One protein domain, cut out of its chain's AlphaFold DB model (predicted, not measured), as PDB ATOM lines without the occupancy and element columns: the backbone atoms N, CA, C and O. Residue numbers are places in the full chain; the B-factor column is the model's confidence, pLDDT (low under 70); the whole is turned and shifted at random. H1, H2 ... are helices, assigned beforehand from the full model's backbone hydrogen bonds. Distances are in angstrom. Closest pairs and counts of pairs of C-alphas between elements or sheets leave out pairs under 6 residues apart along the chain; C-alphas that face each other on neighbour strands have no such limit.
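Overview. This is residues 6 to 55 of the 150 residues of the protein "zf-HC2 domain-containing protein" of Verrucomicrobiales bacterium (UniProt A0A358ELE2). Three helices follow one another; H2 and H3 meet near their ends as an open V, and H1 packs inside the V, towards one side of its plane, in contact with both arms. The last residues, 50 to 55, of which 50 to 53 belong to H3, stick out beyond the rest. The printed part has 50 residues with three named helices in the order H1, H2, H3 and no named strand, and its class is all helix. It is compact, with a radius of gyration of the C-alphas of 11.0 A and spans of 33 by 23 by 16 A.

Arrangement. H1, residues 6 to 17, touches H2, residues 22 to 34, of which residues 24 to 28 alone take part. Their closest C-alphas are those of Tyr 15 and Arg 25, 6.4 A apart. H1 and H2 stand at a steep tilt of 61 degrees and run opposite ways. H1 also touches H3, residues 36 to 53, here with residues 38 to 46 of H3 alone. The closest C-alphas of H1 and H3 are those of Ile 12 and Phe 42, 6.2 A apart. H1 and H3 run the same way at a steep tilt of 38 degrees, only just past shallow. H2 and H3 touch only at the corner by their link, residues 31 to 33 of H2 with residues 38 to 39 of H3. Their closest C-alphas are those of Met 32 and Ala 39, 4.9 A apart. H2 and H3 run opposite ways at a steep tilt of 63 degrees, and their centres are 16.1 A apart. In H2 and H3 every O i to N i+4 pair is within hydrogen-bond range; in H1 6 of 8 are.

Along the chain. H1 begins at C-alpha 6, at (165.801, 0.333, 29.671), and measures 17.7 A from first to last C-alpha over residues 6 to 17. H2, residues 22 to 34, measures 18.9 A and begins at C-alpha 22, at (176.530, 10.198, 15.518). H3, residues 36 to 53, is the longest helix, with 18 residues and 25.9 A, and ends at C-alpha 53, at (186.947, -12.130, 22.382).

Size, cuts and confidence. The two C-alphas farthest apart are those of Asp 34 and Ile 55, 34.3 A. The C-alphas of Glu 6 and Ile 55, the first and last printed, are 29.3 A apart. The printed part has no cut. The link from H1 to H2, with 4 residues between them, is tight, and so is the link from H2 to H3, with 1 residue. Residues 50 to 55 stand free. The mean pLDDT of the printed part is 86.6, and residues 54 to 55 are under 70.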
ATOM      1  N   GLU A   6     166.091   1.488  30.529       77.56
ATOM      2  CA  GLU A   6     165.801   0.333  29.671       77.56
ATOM      3  C   GLU A   6     166.059   0.645  28.185       77.56
ATOM      4  O   GLU A   6     166.791  -0.071  27.510       77.56
ATOM      5  N   ASP A   7     165.591   1.799  27.696       82.12
ATOM      6  CA  ASP A   7     165.863   2.251  26.319       82.12
ATOM      7  C   ASP A   7     167.352   2.572  26.092       82.12
ATOM      8  O   ASP A   7     167.863   2.515  24.973       82.12
ATOM      9  N   THR A   8     168.060   2.932  27.165       84.44
ATOM     10  CA  THR A   8     169.493   3.251  27.114       84.44
ATOM     11  C   THR A   8     170.341   1.988  26.992       84.44
ATOM     12  O   THR A   8     171.394   2.030  26.368       84.44
ATOM     13  N   GLU A   9     169.891   0.854  27.530       86.19
ATOM     14  CA  GLU A   9     170.615  -0.415  27.440       86.19
ATOM     15  C   GLU A   9     170.774  -0.884  25.986       86.19
ATOM     16  O   GLU A   9     171.875  -1.248  25.567       86.19
ATOM     17  N   ALA A  10     169.715  -0.760  25.180       87.50
ATOM     18  CA  ALA A  10     169.771  -1.041  23.745       87.50
ATOM     19  C   ALA A  10     170.778  -0.130  23.019       87.50
ATOM     20  O   ALA A  10     171.562  -0.589  22.184       87.50
ATOM     21  N   LEU A  11     170.807   1.158  23.379       89.38
ATOM     22  CA  LEU A  11     171.769   2.111  22.826       89.38
ATOM     23  C   LEU A  11     173.206   1.799  23.276       89.38
ATOM     24  O   LEU A  11     174.128   1.920  22.478       89.38
ATOM     25  N   ILE A  12     173.416   1.347  24.513       90.88
ATOM     26  CA  ILE A  12     174.730   0.936  25.030       90.88
ATOM     27  C   ILE A  12     175.286  -0.270  24.255       90.88
ATOM     28  O   ILE A  12     176.472  -0.267  23.914       90.88
ATOM     29  N   SER A  13     174.453  -1.264  23.926       90.06
ATOM     30  CA  SER A  13     174.867  -2.393  23.075       90.06
ATOM     31  C   SER A  13     175.282  -1.910  21.686       90.06
ATOM     32  O   SER A  13     176.405  -2.165  21.255       90.06
ATOM     33  N   GLY A  14     174.437  -1.108  21.025       89.94
ATOM     34  CA  GLY A  14     174.767  -0.541  19.712       89.94
ATOM     35  C   GLY A  14     176.018   0.349  19.737       89.94
ATOM     36  O   GLY A  14     176.768   0.402  18.761       89.94
ATOM     37  N   TYR A  15     176.281   1.035  20.857       91.25
ATOM     38  CA  TYR A  15     177.495   1.832  21.057       91.25
ATOM     39  C   TYR A  15     178.748   0.946  21.110       91.25
ATOM     40  O   TYR A  15     179.770   1.297  20.517       91.25
ATOM     41  N   LEU A  16     178.679  -0.208  21.785       89.25
ATOM     42  CA  LEU A  16     179.773  -1.182  21.846       89.25
ATOM     43  C   LEU A  16     180.047  -1.820  20.478       89.25
ATOM     44  O   LEU A  16     181.214  -2.022  20.126       89.25
ATOM     45  N   ASP A  17     179.004  -2.094  19.704       88.81
ATOM     46  CA  ASP A  17     179.117  -2.716  18.381       88.81
ATOM     47  C   ASP A  17     179.488  -1.713  17.272       88.81
ATOM     48  O   ASP A  17     179.949  -2.105  16.202       88.81
ATOM     49  N   GLY A  18     179.402  -0.408  17.557       88.75
ATOM     50  CA  GLY A  18     179.763   0.663  16.623       88.75
ATOM     51  C   GLY A  18     178.683   0.968  15.581       88.75
ATOM     52  O   GLY A  18     178.976   1.607  14.573       88.75
ATOM     53  N   GLU A  19     177.446   0.535  15.827       91.38
ATOM     54  CA  GLU A  19     176.318   0.641  14.892       91.38
ATOM     55  C   GLU A  19     175.482   1.919  15.080       91.38
ATOM     56  O   GLU A  19     174.590   2.210  14.281       91.38
ATOM     57  N   LEU A  20     175.758   2.712  16.125       90.88
ATOM     58  CA  LEU A  20     175.008   3.939  16.396       90.88
ATOM     59  C   LEU A  20     175.303   5.065  15.406       90.88
ATOM     60  O   LEU A  20     176.439   5.306  14.986       90.88
ATOM     61  N   THR A  21     174.266   5.859  15.142       89.38
ATOM     62  CA  THR A  21     174.410   7.153  14.476       89.38
ATOM     63  C   THR A  21     175.197   8.136  15.354       89.38
ATOM     64  O   THR A  21     175.262   7.991  16.575       89.38
ATOM     65  N   GLN A  22     175.778   9.185  14.757       86.94
ATOM     66  CA  GLN A  22     176.530  10.198  15.518       86.94
ATOM     67  C   GLN A  22     175.687  10.869  16.617       86.94
ATOM     68  O   GLN A  22     176.201  11.142  17.700       86.94
ATOM     69  N   GLY A  23     174.395  11.101  16.359       88.75
ATOM     70  CA  GLY A  23     173.485  11.708  17.334       88.75
ATOM     71  C   GLY A  23     173.216  10.795  18.531       88.75
ATOM     72  O   GLY A  23     173.290  11.239  19.676       88.75
ATOM     73  N   ASP A  24     172.968   9.510  18.275       87.38
ATOM     74  CA  ASP A  24     172.704   8.531  19.333       87.38
ATOM     75  C   ASP A  24     173.951   8.238  20.163       87.38
ATOM     76  O   ASP A  24     173.873   8.099  21.382       87.38
ATOM     77  N   ARG A  25     175.119   8.228  19.519       87.88
ATOM     78  CA  ARG A  25     176.403   8.055  20.194       87.88
ATOM     79  C   ARG A  25     176.649   9.149  21.235       87.88
ATOM     80  O   ARG A  25     176.935   8.846  22.390       87.88
ATOM     81  N   GLN A  26     176.467  10.409  20.849       89.25
ATOM     82  CA  GLN A  26     176.660  11.536  21.761       89.25
ATOM     83  C   GLN A  26     175.606  11.564  22.874       89.25
ATOM     84  O   GLN A  26     175.892  11.950  24.006       89.25
ATOM     85  N   ARG A  27     174.389  11.093  22.582       87.25
ATOM     86  CA  ARG A  27     173.343  10.908  23.589       87.25
ATOM     87  C   ARG A  27     173.742   9.866  24.641       87.25
ATOM     88  O   ARG A  27     173.519  10.112  25.823       87.25
ATOM     89  N   VAL A  28     174.338   8.742  24.237       88.12
ATOM     90  CA  VAL A  28     174.836   7.709  25.167       88.12
ATOM     91  C   VAL A  28     175.964   8.248  26.046       88.12
ATOM     92  O   VAL A  28     175.929   8.031  27.254       88.12
ATOM     93  N   GLU A  29     176.911   8.998  25.477       88.62
ATOM     94  CA  GLU A  29     178.023   9.606  26.228       88.62
ATOM     95  C   GLU A  29     177.510  10.536  27.344       88.62
ATOM     96  O   GLU A  29     177.892  10.379  28.502       88.62
ATOM     97  N   VAL A  30     176.553  11.416  27.033       90.50
ATOM     98  CA  VAL A  30     175.932  12.312  28.029       90.50
ATOM     99  C   VAL A  30     175.161  11.534  29.102       90.50
ATOM    100  O   VAL A  30     175.219  11.874  30.282       90.50
ATOM    101  N   ILE A  31     174.437  10.474  28.725       88.31
ATOM    102  CA  ILE A  31     173.680   9.657  29.690       88.31
ATOM    103  C   ILE A  31     174.621   8.887  30.626       88.31
ATOM    104  O   ILE A  31     174.325   8.755  31.814       88.31
ATOM    105  N   MET A  32     175.756   8.398  30.123       86.62
ATOM    106  CA  MET A  32     176.763   7.718  30.941       86.62
ATOM    107  C   MET A  32     177.428   8.652  31.962       86.62
ATOM    108  O   MET A  32     177.778   8.193  33.047       86.62
ATOM    109  N   GLU A  33     177.580   9.941  31.646       86.69
ATOM    110  CA  GLU A  33     178.082  10.943  32.598       86.69
ATOM    111  C   GLU A  33     177.061  11.263  33.702       86.69
ATOM    112  O   GLU A  33     177.437  11.437  34.862       86.69
ATOM    113  N   ASP A  34     175.768  11.304  33.362       86.56
ATOM    114  CA  ASP A  34     174.692  11.733  34.270       86.56
ATOM    115  C   ASP A  34     174.077  10.564  35.081       86.56
ATOM    116  O   ASP A  34     173.415  10.786  36.099       86.56
ATOM    117  N   CYS A  35     174.279   9.302  34.666       86.94
ATOM    118  CA  CYS A  35     173.655   8.116  35.269       86.94
ATOM    119  C   CYS A  35     174.648   6.997  35.626       86.94
ATOM    120  O   CYS A  35     175.155   6.272  34.766       86.94
ATOM    121  N   GLN A  36     174.828   6.751  36.931       86.69
ATOM    122  CA  GLN A  36     175.692   5.670  37.430       86.69
ATOM    123  C   GLN A  36     175.234   4.262  37.021       86.69
ATOM    124  O   GLN A  36     176.076   3.388  36.816       86.69
ATOM    125  N   ASN A  37     173.925   4.019  36.895       86.44
ATOM    126  CA  ASN A  37     173.420   2.698  36.509       86.44
ATOM    127  C   ASN A  37     173.792   2.365  35.059       86.44
ATOM    128  O   ASN A  37     174.312   1.282  34.803       86.44
ATOM    129  N   CYS A  38     173.613   3.309  34.133       87.19
ATOM    130  CA  CYS A  38     173.966   3.129  32.725       87.19
ATOM    131  C   CYS A  38     175.479   2.946  32.527       87.19
ATOM    132  O   CYS A  38     175.897   2.063  31.778       87.19
ATOM    133  N   ALA A  39     176.307   3.702  33.259       88.19
ATOM    134  CA  ALA A  39     177.759   3.517  33.247       88.19
ATOM    135  C   ALA A  39     178.178   2.119  33.743       88.19
ATOM    136  O   ALA A  39     179.079   1.492  33.181       88.19
ATOM    137  N   LYS A  40     177.495   1.593  34.769       91.06
ATOM    138  CA  LYS A  40     177.745   0.243  35.290       91.06
ATOM    139  C   LYS A  40     177.376  -0.845  34.276       91.06
ATOM    140  O   LYS A  40     178.147  -1.789  34.116       91.06
ATOM    141  N   THR A  41     176.242  -0.708  33.587       88.06
ATOM    142  CA  THR A  41     175.811  -1.650  32.537       88.06
ATOM    143  C   THR A  41     176.804  -1.690  31.374       88.06
ATOM    144  O   THR A  41     177.186  -2.774  30.930       88.06
ATOM    145  N   PHE A  42     177.303  -0.529  30.935       91.44
ATOM    146  CA  PHE A  42     178.329  -0.445  29.889       91.44
ATOM    147  C   PHE A  42     179.603  -1.229  30.253       91.44
ATOM    148  O   PHE A  42     180.084  -2.034  29.455       91.44
ATOM    149  N   GLU A  43     180.123  -1.059  31.471       91.38
ATOM    150  CA  GLU A  43     181.318  -1.787  31.921       91.38
ATOM    151  C   GLU A  43     181.081  -3.304  32.041       91.38
ATOM    152  O   GLU A  43     181.958  -4.099  31.696       91.38
ATOM    153  N   GLN A  44     179.886  -3.730  32.461       91.50
ATOM    154  CA  GLN A  44     179.525  -5.153  32.506       91.50
ATOM    155  C   GLN A  44     179.513  -5.788  31.111       91.50
ATOM    156  O   GLN A  44     180.138  -6.832  30.907       91.50
ATOM    157  N   MET A  45     178.856  -5.148  30.144       89.81
ATOM    158  CA  MET A  45     178.792  -5.636  28.762       89.81
ATOM    159  C   MET A  45     180.174  -5.643  28.096       89.81
ATOM    160  O   MET A  45     180.550  -6.611  27.432       89.81
ATOM    161  N   LYS A  46     180.983  -4.607  28.340       89.94
ATOM    162  CA  LYS A  46     182.367  -4.524  27.857       89.94
ATOM    163  C   LYS A  46     183.241  -5.655  28.404       89.94
ATOM    164  O   LYS A  46     184.040  -6.220  27.656       89.94
ATOM    165  N   LYS A  47     183.077  -6.012  29.683       90.75
ATOM    166  CA  LYS A  47     183.794  -7.132  30.305       90.75
ATOM    167  C   LYS A  47     183.432  -8.470  29.653       90.75
ATOM    168  O   LYS A  47     184.337  -9.210  29.279       90.75
ATOM    169  N   LEU A  48     182.138  -8.740  29.457       86.12
ATOM    170  CA  LEU A  48     181.664  -9.962  28.792       86.12
ATOM    171  C   LEU A  48     182.210 -10.081  27.364       86.12
ATOM    172  O   LEU A  48     182.683 -11.142  26.963       86.12
ATOM    173  N   ARG A  49     182.220  -8.979  26.607       84.25
ATOM    174  CA  ARG A  49     182.809  -8.950  25.261       84.25
ATOM    175  C   ARG A  49     184.304  -9.271  25.279       84.25
ATOM    176  O   ARG A  49     184.772 -10.008  24.418       84.25
ATOM    177  N   GLY A  50     185.040  -8.742  26.256       83.38
ATOM    178  CA  GLY A  50     186.457  -9.056  26.446       83.38
ATOM    179  C   GLY A  50     186.690 -10.546  26.707       83.38
ATOM    180  O   GLY A  50     187.558 -11.145  26.076       83.38
ATOM    181  N   GLU A  51     185.873 -11.158  27.565       84.06
ATOM    182  CA  GLU A  51     185.946 -12.592  27.879       84.06
ATOM    183  C   GLU A  51     185.633 -13.474  26.655       84.06
ATOM    184  O   GLU A  51     186.338 -14.450  26.409       84.06
ATOM    185  N   ILE A  52     184.642 -13.100  25.838       80.12
ATOM    186  CA  ILE A  52     184.280 -13.831  24.611       80.12
ATOM    187  C   ILE A  52     185.326 -13.628  23.502       80.12
ATOM    188  O   ILE A  52     185.616 -14.559  22.754       80.12
ATOM    189  N   SER A  53     185.939 -12.443  23.411       70.62
ATOM    190  CA  SER A  53     186.947 -12.130  22.382       70.62
ATOM    191  C   SER A  53     188.232 -12.961  22.484       70.62
ATOM    192  O   SER A  53     188.990 -13.023  21.520       70.62
ATOM    193  N   GLY A  54     188.472 -13.602  23.634       66.12
ATOM    194  CA  GLY A  54     189.596 -14.515  23.845       66.12
ATOM    195  C   GLY A  54     189.339 -15.951  23.379       66.12
ATOM    196  O   GLY A  54     190.257 -16.768  23.419       66.12
ATOM    197  N   ILE A  55     188.116 -16.279  22.949       66.12
ATOM    198  CA  ILE A  55     187.810 -17.578  22.349       66.12
ATOM    199  C   ILE A  55     188.257 -17.502  20.891       66.12
ATOM    200  O   ILE A  55     187.498 -17.115  20.002       66.12
TER     201      ILE A  55